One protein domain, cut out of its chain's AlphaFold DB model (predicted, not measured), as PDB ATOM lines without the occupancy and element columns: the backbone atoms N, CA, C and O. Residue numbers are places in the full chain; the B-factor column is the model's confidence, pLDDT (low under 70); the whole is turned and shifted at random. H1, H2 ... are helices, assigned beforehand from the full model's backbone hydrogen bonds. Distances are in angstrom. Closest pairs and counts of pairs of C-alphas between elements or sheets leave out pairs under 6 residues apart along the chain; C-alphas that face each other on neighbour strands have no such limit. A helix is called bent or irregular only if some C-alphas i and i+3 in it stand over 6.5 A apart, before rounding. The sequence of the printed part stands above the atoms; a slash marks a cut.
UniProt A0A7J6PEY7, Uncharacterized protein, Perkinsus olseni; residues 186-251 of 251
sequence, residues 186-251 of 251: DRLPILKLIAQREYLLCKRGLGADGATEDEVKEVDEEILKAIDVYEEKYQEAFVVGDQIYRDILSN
ATOM      1  N   ASP A 186      55.640 -59.817  -5.391       75.44
ATOM      2  CA  ASP A 186      56.411 -58.646  -5.814       75.44
ATOM      3  C   ASP A 186      55.561 -57.616  -6.600       75.44
ATOM      4  O   ASP A 186      55.959 -56.461  -6.702       75.44
ATOM      5  N   ARG A 187      54.380 -57.999  -7.116       79.25
ATOM      6  CA  ARG A 187      53.400 -57.085  -7.743       79.25
ATOM      7  C   ARG A 187      52.421 -56.456  -6.748       79.25
ATOM      8  O   ARG A 187      51.849 -55.419  -7.071       79.25
ATOM      9  N   LEU A 188      52.207 -57.051  -5.570       76.38
ATOM     10  CA  LEU A 188      51.218 -56.569  -4.592       76.38
ATOM     11  C   LEU A 188      51.406 -55.097  -4.183       76.38
ATOM     12  O   LEU A 188      50.398 -54.395  -4.133       76.38
ATOM     13  N   PRO A 189      52.633 -54.591  -3.931       80.50
ATOM     14  CA  PRO A 189      52.823 -53.184  -3.574       80.50
ATOM     15  C   PRO A 189      52.373 -52.234  -4.688       80.50
ATOM     16  O   PRO A 189      51.692 -51.251  -4.419       80.50
ATOM     17  N   ILE A 190      52.682 -52.574  -5.945       84.88
ATOM     18  CA  ILE A 190      52.282 -51.788  -7.120       84.88
ATOM     19  C   ILE A 190      50.760 -51.815  -7.268       84.88
ATOM     20  O   ILE A 190      50.137 -50.777  -7.445       84.88
ATOM     21  N   LEU A 191      50.141 -52.992  -7.138       79.62
ATOM     22  CA  LEU A 191      48.685 -53.135  -7.221       79.62
ATOM     23  C   LEU A 191      47.956 -52.371  -6.105       79.62
ATOM     24  O   LEU A 191      46.878 -51.838  -6.354       79.62
ATOM     25  N   LYS A 192      48.542 -52.281  -4.902       79.75
ATOM     26  CA  LYS A 192      47.995 -51.478  -3.799       79.75
ATOM     27  C   LYS A 192      47.994 -49.986  -4.146       79.75
ATOM     28  O   LYS A 192      46.967 -49.340  -3.970       79.75
ATOM     29  N   LEU A 193      49.100 -49.471  -4.686       83.88
ATOM     30  CA  LEU A 193      49.202 -48.074  -5.121       83.88
ATOM     31  C   LEU A 193      48.244 -47.762  -6.282       83.88
ATOM     32  O   LEU A 193      47.571 -46.738  -6.273       83.88
ATOM     33  N   ILE A 194      48.101 -48.682  -7.242       84.00
ATOM     34  CA  ILE A 194      47.126 -48.562  -8.338       84.00
ATOM     35  C   ILE A 194      45.695 -48.482  -7.794       84.00
ATOM     36  O   ILE A 194      44.922 -47.622  -8.205       84.00
ATOM     37  N   ALA A 195      45.335 -49.346  -6.842       79.25
ATOM     38  CA  ALA A 195      44.017 -49.307  -6.215       79.25
ATOM     39  C   ALA A 195      43.783 -48.004  -5.426       79.25
ATOM     40  O   ALA A 195      42.684 -47.452  -5.471       79.25
ATOM     41  N   GLN A 196      44.812 -47.492  -4.743       80.81
ATOM     42  CA  GLN A 196      44.772 -46.205  -4.045       80.81
ATOM     43  C   GLN A 196      44.551 -45.040  -5.019       80.81
ATOM     44  O   GLN A 196      43.693 -44.195  -4.778       80.81
ATOM     45  N   ARG A 197      45.248 -45.031  -6.159       82.94
ATOM     46  CA  ARG A 197      45.052 -44.043  -7.227       82.94
ATOM     47  C   ARG A 197      43.613 -44.036  -7.750       82.94
ATOM     48  O   ARG A 197      42.985 -42.983  -7.817       82.94
ATOM     49  N   GLU A 198      43.072 -45.205  -8.094       80.44
ATOM     50  CA  GLU A 198      41.693 -45.332  -8.593       80.44
ATOM     51  C   GLU A 198      40.659 -44.880  -7.549       80.44
ATOM     52  O   GLU A 198      39.670 -44.222  -7.886       80.44
ATOM     53  N   TYR A 199      40.906 -45.169  -6.268       78.69
ATOM     54  CA  TYR A 199      40.084 -44.679  -5.163       78.69
ATOM     55  C   TYR A 199      40.085 -43.142  -5.074       78.69
ATOM     56  O   TYR A 199      39.011 -42.539  -5.000       78.69
ATOM     57  N   LEU A 200      41.255 -42.493  -5.154       76.44
ATOM     58  CA  LEU A 200      41.366 -41.027  -5.136       76.44
ATOM     59  C   LEU A 200      40.650 -40.382  -6.337       76.44
ATOM     60  O   LEU A 200      39.926 -39.395  -6.176       76.44
ATOM     61  N   LEU A 201      40.766 -40.978  -7.528       74.19
ATOM     62  CA  LEU A 201      40.056 -40.527  -8.731       74.19
ATOM     63  C   LEU A 201      38.530 -40.659  -8.597       74.19
ATOM     64  O   LEU A 201      37.789 -39.759  -8.998       74.19
ATOM     65  N   CYS A 202      38.042 -41.738  -7.982       70.81
ATOM     66  CA  CYS A 202      36.615 -41.924  -7.717       70.81
ATOM     67  C   CYS A 202      36.090 -40.939  -6.659       70.81
ATOM     68  O   CYS A 202      35.002 -40.381  -6.825       70.81
ATOM     69  N   LYS A 203      36.874 -40.668  -5.604       68.75
ATOM     70  CA  LYS A 203      36.559 -39.672  -4.565       68.75
ATOM     71  C   LYS A 203      36.433 -38.264  -5.159       68.75
ATOM     72  O   LYS A 203      35.519 -37.522  -4.800       68.75
ATOM     73  N   ARG A 204      37.277 -37.922  -6.140       64.75
ATOM     74  CA  ARG A 204      37.194 -36.666  -6.908       64.75
ATOM     75  C   ARG A 204      35.871 -36.521  -7.677       64.75
ATOM     76  O   ARG A 204      35.343 -35.416  -7.765       64.75
ATOM     77  N   GLY A 205      35.311 -37.614  -8.198       57.16
ATOM     78  CA  GLY A 205      34.059 -37.607  -8.969       57.16
ATOM     79  C   GLY A 205      32.776 -37.402  -8.151       57.16
ATOM     80  O   GLY A 205      31.738 -37.094  -8.734       57.16
ATOM     81  N   LEU A 206      32.827 -37.555  -6.821       56.34
ATOM     82  CA  LEU A 206      31.647 -37.557  -5.940       56.34
ATOM     83  C   LEU A 206      31.431 -36.259  -5.139       56.34
ATOM     84  O   LEU A 206      30.402 -36.139  -4.484       56.34
ATOM     85  N   GLY A 207      32.345 -35.287  -5.235       50.31
ATOM     86  CA  GLY A 207      32.156 -33.887  -4.828       50.31
ATOM     87  C   GLY A 207      31.681 -33.624  -3.389       50.31
ATOM     88  O   GLY A 207      30.483 -33.524  -3.152       50.31
ATOM     89  N   ALA A 208      32.626 -33.375  -2.474       49.22
ATOM     90  CA  ALA A 208      32.495 -32.401  -1.369       49.22
ATOM     91  C   ALA A 208      33.855 -32.120  -0.692       49.22
ATOM     92  O   ALA A 208      34.110 -30.975  -0.361       49.22
ATOM     93  N   ASP A 209      34.744 -33.118  -0.614       56.53
ATOM     94  CA  ASP A 209      36.156 -33.012  -0.191       56.53
ATOM     95  C   ASP A 209      36.992 -33.987  -1.044       56.53
ATOM     96  O   ASP A 209      37.405 -35.067  -0.611       56.53
ATOM     97  N   GLY A 210      37.102 -33.682  -2.340       52.69
ATOM     98  CA  GLY A 210      37.800 -34.534  -3.305       52.69
ATOM     99  C   GLY A 210      39.307 -34.538  -3.061       52.69
ATOM    100  O   GLY A 210      39.864 -33.502  -2.707       52.69
ATOM    101  N   ALA A 211      39.953 -35.686  -3.288       56.06
ATOM    102  CA  ALA A 211      41.410 -35.784  -3.315       56.06
ATOM    103  C   ALA A 211      42.003 -34.666  -4.186       56.06
ATOM    104  O   ALA A 211      41.516 -34.420  -5.300       56.06
ATOM    105  N   THR A 212      43.008 -33.961  -3.669       66.75
ATOM    106  CA  THR A 212      43.654 -32.875  -4.413       66.75
ATOM    107  C   THR A 212      44.380 -33.433  -5.645       66.75
ATOM    108  O   THR A 212      44.794 -34.592  -5.674       66.75
ATOM    109  N   GLU A 213      44.541 -32.630  -6.707       70.88
ATOM    110  CA  GLU A 213      45.356 -33.057  -7.862       70.88
ATOM    111  C   GLU A 213      46.793 -33.411  -7.463       70.88
ATOM    112  O   GLU A 213      47.449 -34.174  -8.167       70.88
ATOM    113  N   ASP A 214      47.259 -32.873  -6.338       74.62
ATOM    114  CA  ASP A 214      48.587 -33.122  -5.800       74.62
ATOM    115  C   ASP A 214      48.680 -34.510  -5.140       74.62
ATOM    116  O   ASP A 214      49.650 -35.219  -5.393       74.62
ATOM    117  N   GLU A 215      47.639 -34.971  -4.431       77.69
ATOM    118  CA  GLU A 215      47.568 -36.337  -3.873       77.69
ATOM    119  C   GLU A 215      47.598 -37.423  -4.960       77.69
ATOM    120  O   GLU A 215      48.248 -38.454  -4.808       77.69
ATOM    121  N   VAL A 216      46.907 -37.202  -6.083       80.25
ATOM    122  CA  VAL A 216      46.912 -38.167  -7.199       80.25
ATOM    123  C   VAL A 216      48.285 -38.208  -7.875       80.25
ATOM    124  O   VAL A 216      48.780 -39.290  -8.179       80.25
ATOM    125  N   LYS A 217      48.928 -37.048  -8.069       82.81
ATOM    126  CA  LYS A 217      50.278 -36.968  -8.653       82.81
ATOM    127  C   LYS A 217      51.332 -37.627  -7.769       82.81
ATOM    128  O   LYS A 217      52.223 -38.288  -8.294       82.81
ATOM    129  N   GLU A 218      51.230 -37.469  -6.451       86.44
ATOM    130  CA  GLU A 218      52.142 -38.112  -5.502       86.44
ATOM    131  C   GLU A 218      52.068 -39.641  -5.618       86.44
ATOM    132  O   GLU A 218      53.094 -40.305  -5.777       86.44
ATOM    133  N   VAL A 219      50.852 -40.196  -5.670       86.81
ATOM    134  CA  VAL A 219      50.650 -41.637  -5.877       86.81
ATOM    135  C   VAL A 219      51.129 -42.084  -7.266       86.81
ATOM    136  O   VAL A 219      51.738 -43.147  -7.380       86.81
ATOM    137  N   ASP A 220      50.933 -41.284  -8.318       86.50
ATOM    138  CA  ASP A 220      51.435 -41.591  -9.668       86.50
ATOM    139  C   ASP A 220      52.968 -41.701  -9.702       86.50
ATOM    140  O   ASP A 220      53.518 -42.640 -10.287       86.50
ATOM    141  N   GLU A 221      53.677 -40.794  -9.023       87.50
ATOM    142  CA  GLU A 221      55.134 -40.862  -8.889       87.50
ATOM    143  C   GLU A 221      55.595 -42.098  -8.105       87.50
ATOM    144  O   GLU A 221      56.607 -42.718  -8.455       87.50
ATOM    145  N   GLU A 222      54.876 -42.475  -7.047       89.25
ATOM    146  CA  GLU A 222      55.165 -43.687  -6.278       89.25
ATOM    147  C   GLU A 222      54.936 -44.962  -7.092       89.25
ATOM    148  O   GLU A 222      55.764 -45.880  -7.045       89.25
ATOM    149  N   ILE A 223      53.868 -45.011  -7.896       87.69
ATOM    150  CA  ILE A 223      53.605 -46.126  -8.809       87.69
ATOM    151  C   ILE A 223      54.744 -46.256  -9.819       87.69
ATOM    152  O   ILE A 223      55.253 -47.361 -10.016       87.69
ATOM    153  N   LEU A 224      55.181 -45.153 -10.437       88.56
ATOM    154  CA  LEU A 224      56.270 -45.176 -11.416       88.56
ATOM    155  C   LEU A 224      57.576 -45.699 -10.806       88.56
ATOM    156  O   LEU A 224      58.202 -46.584 -11.392       88.56
ATOM    157  N   LYS A 225      57.938 -45.242  -9.600       89.56
ATOM    158  CA  LYS A 225      59.118 -45.739  -8.867       89.56
ATOM    159  C   LYS A 225      59.010 -47.235  -8.562       89.56
ATOM    160  O   LYS A 225      59.986 -47.972  -8.695       89.56
ATOM    161  N   ALA A 226      57.831 -47.707  -8.159       86.88
ATOM    162  CA  ALA A 226      57.613 -49.119  -7.857       86.88
ATOM    163  C   ALA A 226      57.644 -49.996  -9.124       86.88
ATOM    164  O   ALA A 226      58.170 -51.113  -9.095       86.88
ATOM    165  N   ILE A 227      57.137 -49.477 -10.246       87.31
ATOM    166  CA  ILE A 227      57.236 -50.109 -11.563       87.31
ATOM    167  C   ILE A 227      58.697 -50.177 -12.018       87.31
ATOM    168  O   ILE A 227      59.115 -51.252 -12.432       87.31
ATOM    169  N   ASP A 228      59.496 -49.111 -11.882       87.44
ATOM    170  CA  ASP A 228      60.927 -49.115 -12.242       87.44
ATOM    171  C   ASP A 228      61.674 -50.274 -11.566       87.44
ATOM    172  O   ASP A 228      62.347 -51.066 -12.228       87.44
ATOM    173  N   VAL A 229      61.484 -50.433 -10.253       87.62
ATOM    174  CA  VAL A 229      62.104 -51.513  -9.470       87.62
ATOM    175  C   VAL A 229      61.639 -52.894  -9.948       87.62
ATOM    176  O   VAL A 229      62.418 -53.851  -9.978       87.62
ATOM    177  N   TYR A 230      60.366 -53.029 -10.318       86.50
ATOM    178  CA  TYR A 230      59.811 -54.287 -10.810       86.50
ATOM    179  C   TYR A 230      60.318 -54.639 -12.213       86.50
ATOM    180  O   TYR A 230      60.746 -55.773 -12.443       86.50
ATOM    181  N   GLU A 231      60.299 -53.684 -13.138       86.19
ATOM    182  CA  GLU A 231      60.746 -53.870 -14.518       86.19
ATOM    183  C   GLU A 231      62.255 -54.132 -14.576       86.19
ATOM    184  O   GLU A 231      62.684 -55.007 -15.324       86.19
ATOM    185  N   GLU A 232      63.064 -53.485 -13.730       87.38
ATOM    186  CA  GLU A 232      64.498 -53.782 -13.607       87.38
ATOM    187  C   GLU A 232      64.734 -55.213 -13.097       87.38
ATOM    188  O   GLU A 232      65.557 -55.962 -13.635       87.38
ATOM    189  N   LYS A 233      63.965 -55.633 -12.086       84.56
ATOM    190  CA  LYS A 233      64.085 -56.955 -11.457       84.56
ATOM    191  C   LYS A 233      63.667 -58.105 -12.375       84.56
ATOM    192  O   LYS A 233      64.203 -59.208 -12.242       84.56
ATOM    193  N   TYR A 234      62.704 -57.880 -13.267       82.06
ATOM    194  CA  TYR A 234      62.143 -58.924 -14.131       82.06
ATOM    195  C   TYR A 234      62.447 -58.764 -15.620       82.06
ATOM    196  O   TYR A 234      62.205 -59.714 -16.361       82.06
ATOM    197  N   GLN A 235      63.013 -57.631 -16.043       81.06
ATOM    198  CA  GLN A 235      63.289 -57.284 -17.445       81.06
ATOM    199  C   GLN A 235      62.049 -57.405 -18.349       81.06
ATOM    200  O   GLN A 235      62.135 -57.781 -19.517       81.06
ATOM    201  N   GLU A 236      60.877 -57.113 -17.791       81.06
ATOM    202  CA  GLU A 236      59.567 -57.224 -18.432       81.06
ATOM    203  C   GLU A 236      58.775 -55.952 -18.115       81.06
ATOM    204  O   GLU A 236      58.836 -55.482 -16.981       81.06
ATOM    205  N   ALA A 237      58.018 -55.424 -19.082       82.38
ATOM    206  CA  ALA A 237      57.159 -54.261 -18.858       82.38
ATOM    207  C   ALA A 237      55.988 -54.602 -17.918       82.38
ATOM    208  O   ALA A 237      55.438 -55.712 -17.961       82.38
ATOM    209  N   PHE A 238      55.570 -53.646 -17.090       82.69
ATOM    210  CA  PHE A 238      54.418 -53.808 -16.212       82.69
ATOM    211  C   PHE A 238      53.111 -53.564 -16.982       82.69
ATOM    212  O   PHE A 238      52.733 -52.434 -17.296       82.69
ATOM    213  N   VAL A 239      52.422 -54.663 -17.296       78.44
ATOM    214  CA  VAL A 239      51.178 -54.681 -18.078       78.44
ATOM    215  C   VAL A 239      49.982 -54.973 -17.172       78.44
ATOM    216  O   VAL A 239      50.010 -55.934 -16.395       78.44
ATOM    217  N   VAL A 240      48.925 -54.170 -17.311       73.94
ATOM    218  CA  VAL A 240      47.616 -54.370 -16.670       73.94
ATOM    219  C   VAL A 240      46.563 -54.473 -17.773       73.94
ATOM    220  O   VAL A 240      46.414 -53.563 -18.585       73.94
ATOM    221  N   GLY A 241      45.854 -55.605 -17.836       71.12
ATOM    222  CA  GLY A 241      45.012 -55.931 -18.991       71.12
ATOM    223  C   GLY A 241      45.861 -56.084 -20.256       71.12
ATOM    224  O   GLY A 241      46.788 -56.893 -20.271       71.12
ATOM    225  N   ASP A 242      45.572 -55.269 -21.271       74.56
ATOM    226  CA  ASP A 242      46.272 -55.263 -22.566       74.56
ATOM    227  C   ASP A 242      47.209 -54.051 -22.751       74.56
ATOM    228  O   ASP A 242      47.768 -53.859 -23.832       74.56
ATOM    229  N   GLN A 243      47.378 -53.211 -21.723       73.12
ATOM    230  CA  GLN A 243      48.105 -51.941 -21.817       73.12
ATOM    231  C   GLN A 243      49.302 -51.882 -20.860       73.12
ATOM    232  O   GLN A 243      49.269 -52.413 -19.745       73.12
ATOM    233  N   ILE A 244      50.370 -51.208 -21.295       82.62
ATOM    234  CA  ILE A 244      51.508 -50.862 -20.437       82.62
ATOM    235  C   ILE A 244      51.025 -49.787 -19.466       82.62
ATOM    236  O   ILE A 244      50.602 -48.713 -19.888       82.62
ATOM    237  N   TYR A 245      51.079 -50.060 -18.162       79.88
ATOM    238  CA  TYR A 245      50.461 -49.175 -17.166       79.88
ATOM    239  C   TYR A 245      51.099 -47.776 -17.143       79.88
ATOM    240  O   TYR A 245      50.432 -46.780 -16.881       79.88
ATOM    241  N   ARG A 246      52.383 -47.685 -17.502       80.25
ATOM    242  CA  ARG A 246      53.115 -46.421 -17.649       80.25
ATOM    243  C   ARG A 246      52.474 -45.471 -18.678       80.25
ATOM    244  O   ARG A 246      52.458 -44.259 -18.469       80.25
ATOM    245  N   ASP A 247      51.886 -46.022 -19.740       79.88
ATOM    246  CA  ASP A 247      51.195 -45.252 -20.784       79.88
ATOM    247  C   ASP A 247      49.808 -44.775 -20.322       79.88
ATOM    248  O   ASP A 247      49.294 -43.775 -20.819       79.88
ATOM    249  N   ILE A 248      49.212 -45.463 -19.343       78.44
ATOM    250  CA  ILE A 248      47.935 -45.079 -18.720       78.44
ATOM    251  C   ILE A 248      48.133 -43.870 -17.800       78.44
ATOM    252  O   ILE A 248      47.284 -42.991 -17.765       78.44
ATOM    253  N   LEU A 249      49.263 -43.802 -17.086       74.75
ATOM    254  CA  LEU A 249      49.607 -42.672 -16.211       74.75
ATOM    255  C   LEU A 249      49.999 -41.399 -16.979       74.75
ATOM    256  O   LEU A 249      49.989 -40.312 -16.413       74.75
ATOM    257  N   SER A 250      50.376 -41.535 -18.252       66.50
ATOM    258  CA  SER A 250      50.871 -40.430 -19.085       66.50
ATOM    259  C   SER A 250      49.776 -39.732 -19.913       66.50
ATOM    260  O   SER A 250      50.087 -38.774 -20.624       66.50
ATOM    261  N   ASN A 251      48.529 -40.216 -19.852       52.59
ATOM    262  CA  ASN A 251      47.349 -39.679 -20.547       52.59
ATOM    263  C   ASN A 251      46.351 -39.072 -19.557       52.59
ATOM    264  O   ASN A 251      45.704 -38.073 -19.946       52.59
TER     265      ASN A 251
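Overview. This is residues 186 to 251 of the 251 residues of an uncharacterized protein of Perkinsus olseni (UniProt A0A7J6PEY7). A long helical hairpin makes the length of this model: H2, the longest helix, and H1 run side by side in opposite ways, joined at one end by a loop. From the far end of H2 the last residues fold back beside the hairpin and end with the short helix H3 near H2. The printed part has 66 residues with three named helices, in the order H1, H2, H3, and no named strand; the class is all helix. It is a rod spanning 43 by 20 by 19 A, only just compact and close to loose, with a radius of gyration of the C-alphas of 12.7 A.

Arrangement. H2, residues 213 to 234, and H1, residues 186 to 205, form a helical hairpin. They touch, and their closest C-alphas, those of Ile 190 and Ala 226, are 6.0 A apart. Their lines stand at a shallow tilt of 19 degrees, opposite ways. H3, residues 245 to 249, is close to H2 but not clearly touching; their closest C-alphas, those of Asp 220 and Leu 249, are 6.9 A apart. H1 and H3 are apart. In H2 and H3 every O i to N i+4 pair is within hydrogen-bond range; in H1 15 of 16 are.

Along the chain. H2 is 31.5 A long, from C-alpha 213 at (45.356, -33.057, -7.862) to C-alpha 234 at (62.143, -58.924, -14.131). H1, 30.9 A long, begins with C-alpha 186 at (56.411, -58.646, -5.814). It is only just irregular: C-alphas 186 and 189 are 6.9 A apart. H3 measures 6.6 A. Before it, residues 239 to 240 pair antiparallel with residues 243 to 244.

Size, cuts and confidence. The C-alphas farthest apart, those of Ala 208 and Gln 235, are 42.7 A from each other. The printed part has no cut, and both links are short. Mean pLDDT of the printed part is 77.0; residues 203 to 212 and 250 to 251 are under 70.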